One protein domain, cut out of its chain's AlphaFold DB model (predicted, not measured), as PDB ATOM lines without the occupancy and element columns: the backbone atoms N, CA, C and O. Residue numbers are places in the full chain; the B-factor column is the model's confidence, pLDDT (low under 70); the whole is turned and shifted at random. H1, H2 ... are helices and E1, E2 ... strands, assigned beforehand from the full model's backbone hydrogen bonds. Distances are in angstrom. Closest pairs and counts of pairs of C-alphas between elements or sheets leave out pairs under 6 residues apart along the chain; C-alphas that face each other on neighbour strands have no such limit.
ATOM      1  N   GLU A   5     -26.407  65.497 169.852       89.50
ATOM      2  CA  GLU A   5     -26.946  66.236 168.716       89.50
ATOM      3  C   GLU A   5     -26.356  65.698 167.413       89.50
ATOM      4  O   GLU A   5     -25.150  65.501 167.304       89.50
ATOM      5  N   ILE A   6     -27.207  65.438 166.421       90.06
ATOM      6  CA  ILE A   6     -26.791  64.884 165.129       90.06
ATOM      7  C   ILE A   6     -26.972  65.939 164.041       90.06
ATOM      8  O   ILE A   6     -28.100  66.356 163.753       90.06
ATOM      9  N   VAL A   7     -25.866  66.310 163.402       88.81
ATOM     10  CA  VAL A   7     -25.776  67.336 162.361       88.81
ATOM     11  C   VAL A   7     -25.243  66.694 161.084       88.81
ATOM     12  O   VAL A   7     -24.126  66.188 161.064       88.81
ATOM     13  N   TYR A   8     -26.009  66.710 159.993       88.00
ATOM     14  CA  TYR A   8     -25.522  66.209 158.704       88.00
ATOM     15  C   TYR A   8     -24.882  67.339 157.910       88.00
ATOM     16  O   TYR A   8     -25.540  68.327 157.572       88.00
ATOM     17  N   LYS A   9     -23.600  67.175 157.576       88.06
ATOM     18  CA  LYS A   9     -22.833  68.188 156.854       88.06
ATOM     19  C   LYS A   9     -23.360  68.370 155.431       88.06
ATOM     20  O   LYS A   9     -23.729  67.412 154.750       88.06
ATOM     21  N   THR A  10     -23.349  69.610 154.957       84.50
ATOM     22  CA  THR A  10     -23.698  69.974 153.579       84.50
ATOM     23  C   THR A  10     -22.461  70.420 152.801       84.50
ATOM     24  O   THR A  10     -21.436  70.800 153.376       84.50
ATOM     25  N   LYS A  11     -22.539  70.361 151.463       75.25
ATOM     26  CA  LYS A  11     -21.487  70.895 150.584       75.25
ATOM     27  C   LYS A  11     -21.313  72.389 150.882       75.25
ATOM     28  O   LYS A  11     -22.272  73.142 150.756       75.25
ATOM     29  N   GLY A  12     -20.110  72.791 151.288       75.44
ATOM     30  CA  GLY A  12     -19.800  74.158 151.731       75.44
ATOM     31  C   GLY A  12     -19.393  74.262 153.204       75.44
ATOM     32  O   GLY A  12     -18.838  75.280 153.604       75.44
ATOM     33  N   MET A  13     -19.599  73.210 154.003       81.81
ATOM     34  CA  MET A  13     -19.053  73.132 155.361       81.81
ATOM     35  C   MET A  13     -17.581  72.681 155.353       81.81
ATOM     36  O   MET A  13     -17.144  71.930 154.476       81.81
ATOM     37  N   PHE A  14     -16.807  73.116 156.349       75.31
ATOM     38  CA  PHE A  14     -15.417  72.688 156.538       75.31
ATOM     39  C   PHE A  14     -15.346  71.178 156.837       75.31
ATOM     40  O   PHE A  14     -16.191  70.662 157.569       75.31
ATOM     41  N   HIS A  15     -14.391  70.462 156.229       80.81
ATOM     42  CA  HIS A  15     -14.308  68.988 156.253       80.81
ATOM     43  C   HIS A  15     -15.669  68.295 156.028       80.81
ATOM     44  O   HIS A  15     -16.036  67.369 156.752       80.81
ATOM     45  N   CYS A  16     -16.456  68.756 155.045       82.75
ATOM     46  CA  CYS A  16     -17.812  68.243 154.803       82.75
ATOM     47  C   CYS A  16     -17.884  66.754 154.436       82.75
ATOM     48  O   CYS A  16     -18.965  66.177 154.499       82.75
ATOM     49  N   GLU A  17     -16.780  66.124 154.039       86.44
ATOM     50  CA  GLU A  17     -16.755  64.708 153.660       86.44
ATOM     51  C   GLU A  17     -16.662  63.763 154.859       86.44
ATOM     52  O   GLU A  17     -17.252  62.685 154.819       86.44
ATOM     53  N   GLU A  18     -15.978  64.180 155.923       88.69
ATOM     54  CA  GLU A  18     -15.618  63.328 157.056       88.69
ATOM     55  C   GLU A  18     -16.658  63.396 158.174       88.69
ATOM     56  O   GLU A  18     -17.164  64.473 158.506       88.69
ATOM     57  N   THR A  19     -16.952  62.249 158.784       89.50
ATOM     58  CA  THR A  19     -17.731  62.191 160.023       89.50
ATOM     59  C   THR A  19     -16.834  62.517 161.207       89.50
ATOM     60  O   THR A  19     -15.796  61.887 161.391       89.50
ATOM     61  N   GLU A  20     -17.234  63.484 162.026       89.12
ATOM     62  CA  GLU A  20     -16.486  63.886 163.218       89.12
ATOM     63  C   GLU A  20     -17.396  63.928 164.447       89.12
ATOM     64  O   GLU A  20     -18.599  64.178 164.357       89.12
ATOM     65  N   MET A  21     -16.800  63.699 165.613       87.19
ATOM     66  CA  MET A  21     -17.441  63.946 166.897       87.19
ATOM     67  C   MET A  21     -16.866  65.234 167.475       87.19
ATOM     68  O   MET A  21     -15.651  65.355 167.641       87.19
ATOM     69  N   ARG A  22     -17.736  66.177 167.831       83.62
ATOM     70  CA  ARG A  22     -17.364  67.368 168.593       83.62
ATOM     71  C   ARG A  22     -17.900  67.262 169.999       83.62
ATOM     72  O   ARG A  22     -18.995  66.764 170.237       83.62
ATOM     73  N   MET A  23     -17.101  67.724 170.946       75.94
ATOM     74  CA  MET A  23     -17.464  67.690 172.349       75.94
ATOM     75  C   MET A  23     -17.166  69.025 172.988       75.94
ATOM     76  O   MET A  23     -16.059  69.550 172.871       75.94
ATOM     77  N   SER A  24     -18.159  69.559 173.688       69.50
ATOM     78  CA  SER A  24     -17.935  70.687 174.572       69.50
ATOM     79  C   SER A  24     -17.432  70.173 175.920       69.50
ATOM     80  O   SER A  24     -18.023  69.288 176.531       69.50
ATOM     81  N   PHE A  25     -16.335  70.748 176.413       62.84
ATOM     82  CA  PHE A  25     -15.896  70.530 177.795       62.84
ATOM     83  C   PHE A  25     -16.800  71.257 178.805       62.84
ATOM     84  O   PHE A  25     -16.799  70.925 179.985       62.84
ATOM     85  N   VAL A  26     -17.578  72.242 178.339       65.88
ATOM     86  CA  VAL A  26     -18.432  73.108 179.167       65.88
ATOM     87  C   VAL A  26     -19.861  72.570 179.260       65.88
ATOM     88  O   VAL A  26     -20.518  72.727 180.286       65.88
ATOM     89  N   LYS A  27     -20.358  71.919 178.202       60.09
ATOM     90  CA  LYS A  27     -21.671  71.267 178.183       60.09
ATOM     91  C   LYS A  27     -21.499  69.801 177.799       60.09
ATOM     92  O   LYS A  27     -20.820  69.531 176.821       60.09
ATOM     93  N   PRO A  28     -22.170  68.853 178.468       59.69
ATOM     94  CA  PRO A  28     -22.055  67.423 178.173       59.69
ATOM     95  C   PRO A  28     -22.677  67.007 176.824       59.69
ATOM     96  O   PRO A  28     -22.980  65.831 176.637       59.69
ATOM     97  N   ILE A  29     -22.907  67.954 175.912       63.88
ATOM     98  CA  ILE A  29     -23.468  67.708 174.592       63.88
ATOM     99  C   ILE A  29     -22.334  67.195 173.707       63.88
ATOM    100  O   ILE A  29     -21.346  67.896 173.468       63.88
ATOM    101  N   ALA A  30     -22.471  65.948 173.267       79.56
ATOM    102  CA  ALA A  30     -21.706  65.436 172.145       79.56
ATOM    103  C   ALA A  30     -22.455  65.830 170.869       79.56
ATOM    104  O   ALA A  30     -23.673  65.687 170.796       79.56
ATOM    105  N   GLU A  31     -21.743  66.333 169.875       88.75
ATOM    106  CA  GLU A  31     -22.281  66.575 168.543       88.75
ATOM    107  C   GLU A  31     -21.665  65.548 167.589       88.75
ATOM    108  O   GLU A  31     -20.443  65.456 167.460       88.75
ATOM    109  N   LEU A  32     -22.506  64.777 166.908       90.50
ATOM    110  CA  LEU A  32     -22.127  63.944 165.776       90.50
ATOM    111  C   LEU A  32     -22.321  64.751 164.499       90.50
ATOM    112  O   LEU A  32     -23.451  65.002 164.082       90.50
ATOM    113  N   TRP A  33     -21.224  65.112 163.852       91.06
ATOM    114  CA  TRP A  33     -21.250  65.783 162.566       91.06
ATOM    115  C   TRP A  33     -21.032  64.753 161.464       91.06
ATOM    116  O   TRP A  33     -19.900  64.371 161.172       91.06
ATOM    117  N   VAL A  34     -22.119  64.288 160.859       90.50
ATOM    118  CA  VAL A  34     -22.112  63.227 159.851       90.50
ATOM    119  C   VAL A  34     -21.600  63.765 158.518       90.50
ATOM    120  O   VAL A  34     -22.184  64.688 157.943       90.50
ATOM    121  N   GLY A  35     -20.519  63.170 158.014       90.38
ATOM    122  CA  GLY A  35     -19.903  63.548 156.747       90.38
ATOM    123  C   GLY A  35     -20.741  63.161 155.526       90.38
ATOM    124  O   GLY A  35     -21.554  62.237 155.553       90.38
ATOM    125  N   THR A  36     -20.514  63.854 154.412       86.50
ATOM    126  CA  THR A  36     -21.200  63.600 153.133       86.50
ATOM    127  C   THR A  36     -20.790  62.287 152.465       86.50
ATOM    128  O   THR A  36     -21.560  61.779 151.653       86.50
ATOM    129  N   LYS A  37     -19.622  61.721 152.804       87.50
ATOM    130  CA  LYS A  37     -19.181  60.396 152.326       87.50
ATOM    131  C   LYS A  37     -19.522  59.256 153.284       87.50
ATOM    132  O   LYS A  37     -19.255  58.101 152.966       87.50
ATOM    133  N   GLU A  38     -20.106  59.567 154.437       90.75
ATOM    134  CA  GLU A  38     -20.497  58.551 155.403       90.75
ATOM    135  C   GLU A  38     -21.608  57.670 154.832       90.75
ATOM    136  O   GLU A  38     -22.601  58.165 154.294       90.75
ATOM    137  N   ASN A  39     -21.434  56.360 154.961       90.44
ATOM    138  CA  ASN A  39     -22.340  55.355 154.415       90.44
ATOM    139  C   ASN A  39     -22.928  54.444 155.498       90.44
ATOM    140  O   ASN A  39     -23.881  53.713 155.224       90.44
ATOM    141  N   GLU A  40     -22.420  54.522 156.726       93.75
ATOM    142  CA  GLU A  40     -22.938  53.748 157.842       93.75
ATOM    143  C   GLU A  40     -24.308  54.264 158.296       93.75
ATOM    144  O   GLU A  40     -24.597  55.465 158.249       93.75
ATOM    145  N   LYS A  41     -25.165  53.345 158.754       94.56
ATOM    146  CA  LYS A  41     -26.465  53.687 159.347       94.56
ATOM    147  C   LYS A  41     -26.280  54.506 160.621       94.56
ATOM    148  O   LYS A  41     -25.327  54.287 161.376       94.56
ATOM    149  N   LEU A  42     -27.241  55.376 160.911       93.88
ATOM    150  CA  LEU A  42     -27.216  56.266 162.062       93.88
ATOM    151  C   LEU A  42     -27.084  55.497 163.382       93.88
ATOM    152  O   LEU A  42     -26.308  55.894 164.246       93.88
ATOM    153  N   GLU A  43     -27.737  54.336 163.507       95.44
ATOM    154  CA  GLU A  43     -27.618  53.475 164.692       95.44
ATOM    155  C   GLU A  43     -26.160  53.080 164.981       95.44
ATOM    156  O   GLU A  43     -25.710  53.088 166.130       95.44
ATOM    157  N   LYS A  44     -25.400  52.744 163.932       94.94
ATOM    158  CA  LYS A  44     -24.001  52.331 164.063       94.94
ATOM    159  C   LYS A  44     -23.123  53.508 164.476       94.94
ATOM    160  O   LYS A  44     -22.250  53.333 165.321       94.94
ATOM    161  N   LEU A  45     -23.387  54.696 163.932       93.88
ATOM    162  CA  LEU A  45     -22.674  55.924 164.290       93.88
ATOM    163  C   LEU A  45     -22.930  56.321 165.748       93.88
ATOM    164  O   LEU A  45     -21.986  56.618 166.478       93.88
ATOM    165  N   VAL A  46     -24.185  56.249 166.204       92.94
ATOM    166  CA  VAL A  46     -24.545  56.503 167.608       92.94
ATOM    167  C   VAL A  46     -23.835  55.508 168.530       92.94
ATOM    168  O   VAL A  46     -23.177  55.921 169.483       92.94
ATOM    169  N   LYS A  47     -23.869  54.204 168.212       93.31
ATOM    170  CA  LYS A  47     -23.142  53.174 168.980       93.31
ATOM    171  C   LYS A  47     -21.631  53.406 168.994       93.31
ATOM    172  O   LYS A  47     -20.986  53.161 170.013       93.31
ATOM    173  N   TRP A  48     -21.053  53.849 167.878       92.38
ATOM    174  CA  TRP A  48     -19.628  54.168 167.792       92.38
ATOM    175  C   TRP A  48     -19.250  55.294 168.761       92.38
ATOM    176  O   TRP A  48     -18.310  55.118 169.537       92.38
ATOM    177  N   ILE A  49     -20.030  56.378 168.797       90.06
ATOM    178  CA  ILE A  49     -19.829  57.472 169.754       90.06
ATOM    179  C   ILE A  49     -19.974  56.979 171.188       90.06
ATOM    180  O   ILE A  49     -19.091  57.229 172.002       90.06
ATOM    181  N   GLU A  50     -21.047  56.257 171.519       91.19
ATOM    182  CA  GLU A  50     -21.231  55.742 172.880       91.19
ATOM    183  C   GLU A  50     -20.029  54.906 173.338       91.19
ATOM    184  O   GLU A  50     -19.561  55.043 174.468       91.19
ATOM    185  N   ASN A  51     -19.489  54.069 172.451       91.12
ATOM    186  CA  ASN A  51     -18.307  53.266 172.739       91.12
ATOM    187  C   ASN A  51     -17.041  54.115 172.919       91.12
ATOM    188  O   ASN A  51     -16.248  53.815 173.813       91.12
ATOM    189  N   ASP A  52     -16.840  55.162 172.114       88.88
ATOM    190  CA  ASP A  52     -15.719  56.094 172.289       88.88
ATOM    191  C   ASP A  52     -15.822  56.845 173.627       88.88
ATOM    192  O   ASP A  52     -14.860  56.893 174.396       88.88
ATOM    193  N   LEU A  53     -17.018  57.322 173.983       87.50
ATOM    194  CA  LEU A  53     -17.268  57.984 175.264       87.50
ATOM    195  C   LEU A  53     -17.043  57.052 176.457       87.50
ATOM    196  O   LEU A  53     -16.450  57.475 177.451       87.50
ATOM    197  N   ARG A  54     -17.464  55.783 176.366       89.12
ATOM    198  CA  ARG A  54     -17.200  54.771 177.406       89.12
ATOM    199  C   ARG A  54     -15.703  54.538 177.585       89.12
ATOM    200  O   ARG A  54     -15.224  54.540 178.716       89.12
ATOM    201  N   LYS A  55     -14.941  54.411 176.490       89.19
ATOM    202  CA  LYS A  55     -13.469  54.285 176.545       89.19
ATOM    203  C   LYS A  55     -12.807  55.485 177.223       89.19
ATOM    204  O   LYS A  55     -11.823  55.312 177.932       89.19
ATOM    205  N   ARG A  56     -13.362  56.685 177.038       85.06
ATOM    206  CA  ARG A  56     -12.891  57.927 177.671       85.06
ATOM    207  C   ARG A  56     -13.443  58.156 179.078       85.06
ATOM    208  O   ARG A  56     -13.175  59.204 179.654       85.06
ATOM    209  N   THR A  57     -14.203  57.212 179.642       85.50
ATOM    210  CA  THR A  57     -14.884  57.316 180.954       85.50
ATOM    211  C   THR A  57     -15.930  58.435 181.039       85.50
ATOM    212  O   THR A  57     -16.337  58.860 182.115       85.50
ATOM    213  N   TRP A  58     -16.392  58.921 179.887       83.31
ATOM    214  CA  TRP A  58     -17.374  60.000 179.770       83.31
ATOM    215  C   TRP A  58     -18.815  59.499 179.704       83.31
ATOM    216  O   TRP A  58     -19.729  60.317 179.784       83.31
ATOM    217  N   LEU A  59     -19.027  58.198 179.553       86.31
ATOM    218  CA  LEU A  59     -20.334  57.555 179.579       86.31
ATOM    219  C   LEU A  59     -20.215  56.271 180.403       86.31
ATOM    220  O   LEU A  59     -19.243  55.527 180.245       86.31
ATOM    221  N   GLY A  60     -21.175  56.025 181.291       87.19
ATOM    222  CA  GLY A  60     -21.251  54.792 182.064       87.19
ATOM    223  C   GLY A  60     -21.426  53.559 181.173       87.19
ATOM    224  O   GLY A  60     -21.870  53.644 180.026       87.19
ATOM    225  N   LYS A  61     -21.083  52.385 181.712       87.56
ATOM    226  CA  LYS A  61     -21.114  51.109 180.975       87.56
ATOM    227  C   LYS A  61     -22.485  50.822 180.352       87.56
ATOM    228  O   LYS A  61     -22.545  50.448 179.184       87.56
ATOM    229  N   ASP A  62     -23.548  51.071 181.110       88.62
ATOM    230  CA  ASP A  62     -24.935  50.806 180.709       88.62
ATOM    231  C   ASP A  62     -25.698  52.086 180.324       88.62
ATOM    232  O   ASP A  62     -26.875  52.038 179.969       88.62
ATOM    233  N   GLU A  63     -25.035  53.247 180.375       88.62
ATOM    234  CA  GLU A  63     -25.639  54.507 179.953       88.62
ATOM    235  C   GLU A  63     -25.721  54.584 178.425       88.62
ATOM    236  O   GLU A  63     -24.817  54.146 177.704       88.62
ATOM    237  N   LYS A  64     -26.807  55.189 177.942       89.88
ATOM    238  CA  LYS A  64     -27.025  55.528 176.534       89.88
ATOM    239  C   LYS A  64     -27.107  57.034 176.363       89.88
ATOM    240  O   LYS A  64     -27.501  57.749 177.290       89.88
ATOM    241  N   LEU A  65     -26.741  57.503 175.178       89.69
ATOM    242  CA  LEU A  65     -26.943  58.898 174.814       89.69
ATOM    243  C   LEU A  65     -28.420  59.160 174.538       89.69
ATOM    244  O   LEU A  65     -29.121  58.348 173.935       89.69
ATOM    245  N   GLU A  66     -28.886  60.325 174.969       91.31
ATOM    246  CA  GLU A  66     -30.216  60.804 174.624       91.31
ATOM    247  C   GLU A  66     -30.161  61.466 173.242       91.31
ATOM    248  O   GLU A  66     -29.469  62.471 173.061       91.31
ATOM    249  N   ILE A  67     -30.873  60.893 172.271       91.44
ATOM    250  CA  ILE A  67     -31.067  61.438 170.917       91.44
ATOM    251  C   ILE A  67     -32.513  61.915 170.740       91.44
ATOM    252  O   ILE A  67     -33.399  61.483 171.484       91.44
ATOM    253  N   SER A  68     -32.759  62.794 169.764       90.38
ATOM    254  CA  SER A  68     -34.108  63.326 169.524       90.38
ATOM    255  C   SER A  68     -35.080  62.254 169.015       90.38
ATOM    256  O   SER A  68     -34.658  61.255 168.432       90.38
ATOM    257  N   GLU A  69     -36.388  62.469 169.196       91.25
ATOM    258  CA  GLU A  69     -37.427  61.569 168.665       91.25
ATOM    259  C   GLU A  69     -37.334  61.416 167.143       91.25
ATOM    260  O   GLU A  69     -37.453  60.307 166.621       91.25
ATOM    261  N   PHE A  70     -37.014  62.498 166.430       91.31
ATOM    262  CA  PHE A  70     -36.754  62.446 164.994       91.31
ATOM    263  C   PHE A  70     -35.592  61.500 164.654       91.31
ATOM    264  O   PHE A  70     -35.712  60.658 163.766       91.31
ATOM    265  N   ASP A  71     -34.474  61.600 165.378       92.75
ATOM    266  CA  ASP A  71     -33.305  60.754 165.122       92.75
ATOM    267  C   ASP A  71     -33.605  59.274 165.454       92.75
ATOM    268  O   ASP A  71     -33.138  58.376 164.750       92.75
ATOM    269  N   LYS A  72     -34.431  59.002 166.481       94.31
ATOM    270  CA  LYS A  72     -34.928  57.645 166.792       94.31
ATOM    271  C   LYS A  72     -35.770  57.084 165.647       94.31
ATOM    272  O   LYS A  72     -35.537  55.949 165.232       94.31
ATOM    273  N   TYR A  73     -36.692  57.884 165.112       93.19
ATOM    274  CA  TYR A  73     -37.509  57.499 163.963       93.19
ATOM    275  C   TYR A  73     -36.648  57.199 162.728       93.19
ATOM    276  O   TYR A  73     -36.864  56.200 162.046       93.19
ATOM    277  N   VAL A  74     -35.625  58.017 162.461       93.38
ATOM    278  CA  VAL A  74     -34.677  57.769 161.364       93.38
ATOM    279  C   VAL A  74     -33.953  56.435 161.545       93.38
ATOM    280  O   VAL A  74     -33.868  55.669 160.587       93.38
ATOM    281  N   ILE A  75     -33.467  56.127 162.752       94.81
ATOM    282  CA  ILE A  75     -32.823  54.836 163.053       94.81
ATOM    283  C   ILE A  75     -33.769  53.666 162.767       94.81
ATOM    284  O   ILE A  75     -33.369  52.687 162.131       94.81
ATOM    285  N   GLU A  76     -35.018  53.761 163.223       95.69
ATOM    286  CA  GLU A  76     -36.022  52.729 162.979       95.69
ATOM    287  C   GLU A  76     -36.280  52.556 161.477       95.69
ATOM    288  O   GLU A  76     -36.231  51.438 160.958       95.69
ATOM    289  N   TYR A  77     -36.467  53.660 160.758       93.06
ATOM    290  CA  TYR A  77     -36.708  53.646 159.322       93.06
ATOM    291  C   TYR A  77     -35.534  53.036 158.540       93.06
ATOM    292  O   TYR A  77     -35.742  52.142 157.722       93.06
ATOM    293  N   GLU A  78     -34.287  53.439 158.819       94.75
ATOM    294  CA  GLU A  78     -33.085  52.856 158.195       94.75
ATOM    295  C   GLU A  78     -32.946  51.346 158.452       94.75
ATOM    296  O   GLU A  78     -32.382  50.599 157.635       94.75
ATOM    297  N   SER A  79     -33.441  50.880 159.601       93.25
ATOM    298  CA  SER A  79     -33.533  49.459 159.921       93.25
ATOM    299  C   SER A  79     -34.561  48.765 159.025       93.25
ATOM    300  O   SER A  79     -34.206  47.805 158.339       93.25
ATOM    301  N   GLN A  80     -35.781  49.309 158.936       94.75
ATOM    302  CA  GLN A  80     -36.880  48.767 158.127       94.75
ATOM    303  C   GLN A  80     -36.522  48.657 156.637       94.75
ATOM    304  O   GLN A  80     -36.750  47.618 156.021       94.75
ATOM    305  N   ILE A  81     -35.917  49.697 156.053       93.00
ATOM    306  CA  ILE A  81     -35.534  49.695 154.628       93.00
ATOM    307  C   ILE A  81     -34.158  49.066 154.363       93.00
ATOM    308  O   ILE A  81     -33.696  49.017 153.222       93.00
ATOM    309  N   ASN A  82     -33.478  48.629 155.426       92.69
ATOM    310  CA  ASN A  82     -32.108  48.134 155.435       92.69
ATOM    311  C   ASN A  82     -31.095  49.012 154.666       92.69
ATOM    312  O   ASN A  82     -30.164  48.512 154.033       92.69
ATOM    313  N   LYS A  83     -31.272  50.332 154.702       90.38
ATOM    314  CA  LYS A  83     -30.460  51.310 153.967       90.38
ATOM    315  C   LYS A  83     -30.362  52.602 154.762       90.38
ATOM    316  O   LYS A  83     -31.277  52.944 155.497       90.38
ATOM    317  N   ARG A  84     -29.255  53.315 154.577       89.19
ATOM    318  CA  ARG A  84     -29.050  54.655 155.126       89.19
ATOM    319  C   ARG A  84     -29.912  55.684 154.384       89.19
ATOM    320  O   ARG A  84     -30.040  55.599 153.159       89.19
ATOM    321  N   ILE A  85     -30.455  56.667 155.103       87.50
ATOM    322  CA  ILE A  85     -31.147  57.810 154.497       87.50
ATOM    323  C   ILE A  85     -30.125  58.777 153.882       87.50
ATOM    324  O   ILE A  85     -29.075  59.074 154.453       87.50
TER     325      ILE A  85
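This is residues 5 to 85 of the 120 residues of an uncharacterized protein of Clostridium sp. CAG:575 (UniProt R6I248). A small sheet of three strands has one long helix, H1, lying slantwise over one of its faces, and no named helix is on the other face. The second helix, H2, is set off from the sheet and packs steeply on residues 42 to 43 of H1. The long link of residues 9 to 19 loops out beyond the last residue of E1 before the chain returns to the sheet as E2. The printed part has 81 residues, with three named strands and two named helices in the order E1 E2 E3 H1 H2; the sheet is mixed, in the order E1, E3, E2. The class is mixed, helices and strands, with under half of the residues in named elements, and the whole is compact, with a radius of gyration of the C-alphas of 13.0 A and spans of 32 by 32 by 20 A.

The edge strand E1, residues 5 to 8, is parallel to the inner strand E3, residues 30 to 34, at 16 degrees, with N 7 and O 32 within hydrogen-bond range at 2.8 A. The other edge strand, E2, residues 20 to 23, forms a hairpin with E3, antiparallel at 162 degrees; N 22 and O 31 are within hydrogen-bond range at 2.8 A. H1, residues 42 to 55, is on the sheet at a height over the sheet of 10.0 A, forming two layers, a helix on one face of a sheet. It lies over E3 and, only just, over E2, on which 3 of its C-alphas fall; on the local plane it runs slantwise to the strands, at 41 degrees to E3. The closest C-alphas of H1 and E3 are those of Ile 49 and Leu 32, 7.9 A apart. H2, residues 69 to 80, is not on the sheet and is apart from E2 and E3. With its residues 74 to 78 alone it touches residues 42 to 43 of H1, at a steep tilt of 65 degrees, opposite ways; the closest C-alphas, of Glu 43 and Ile 75, are 5.6 A apart. In H1 and H2 every O i to N i+4 pair is within hydrogen-bond range.

E1 begins at C-alpha 5, (-26.946, 66.236, 168.716), and is 10.1 A long from first to last C-alpha. E2 measures 9.9 A and E3 12.5 A. H1 begins at C-alpha 42, (-27.216, 56.266, 162.062), and is 20.1 A long. H2 is 16.6 A long and ends at C-alpha 80, (-36.880, 48.767, 158.127).

The two C-alphas farthest apart are those of Val 26 and Ile 81, at 38.0 A. The printed part has no cut. The links E1 to E2, with 11 residues, and H1 to H2, with 13, are long. The mean pLDDT of the printed part is 87.2, and residues 24 to 29 are under 70.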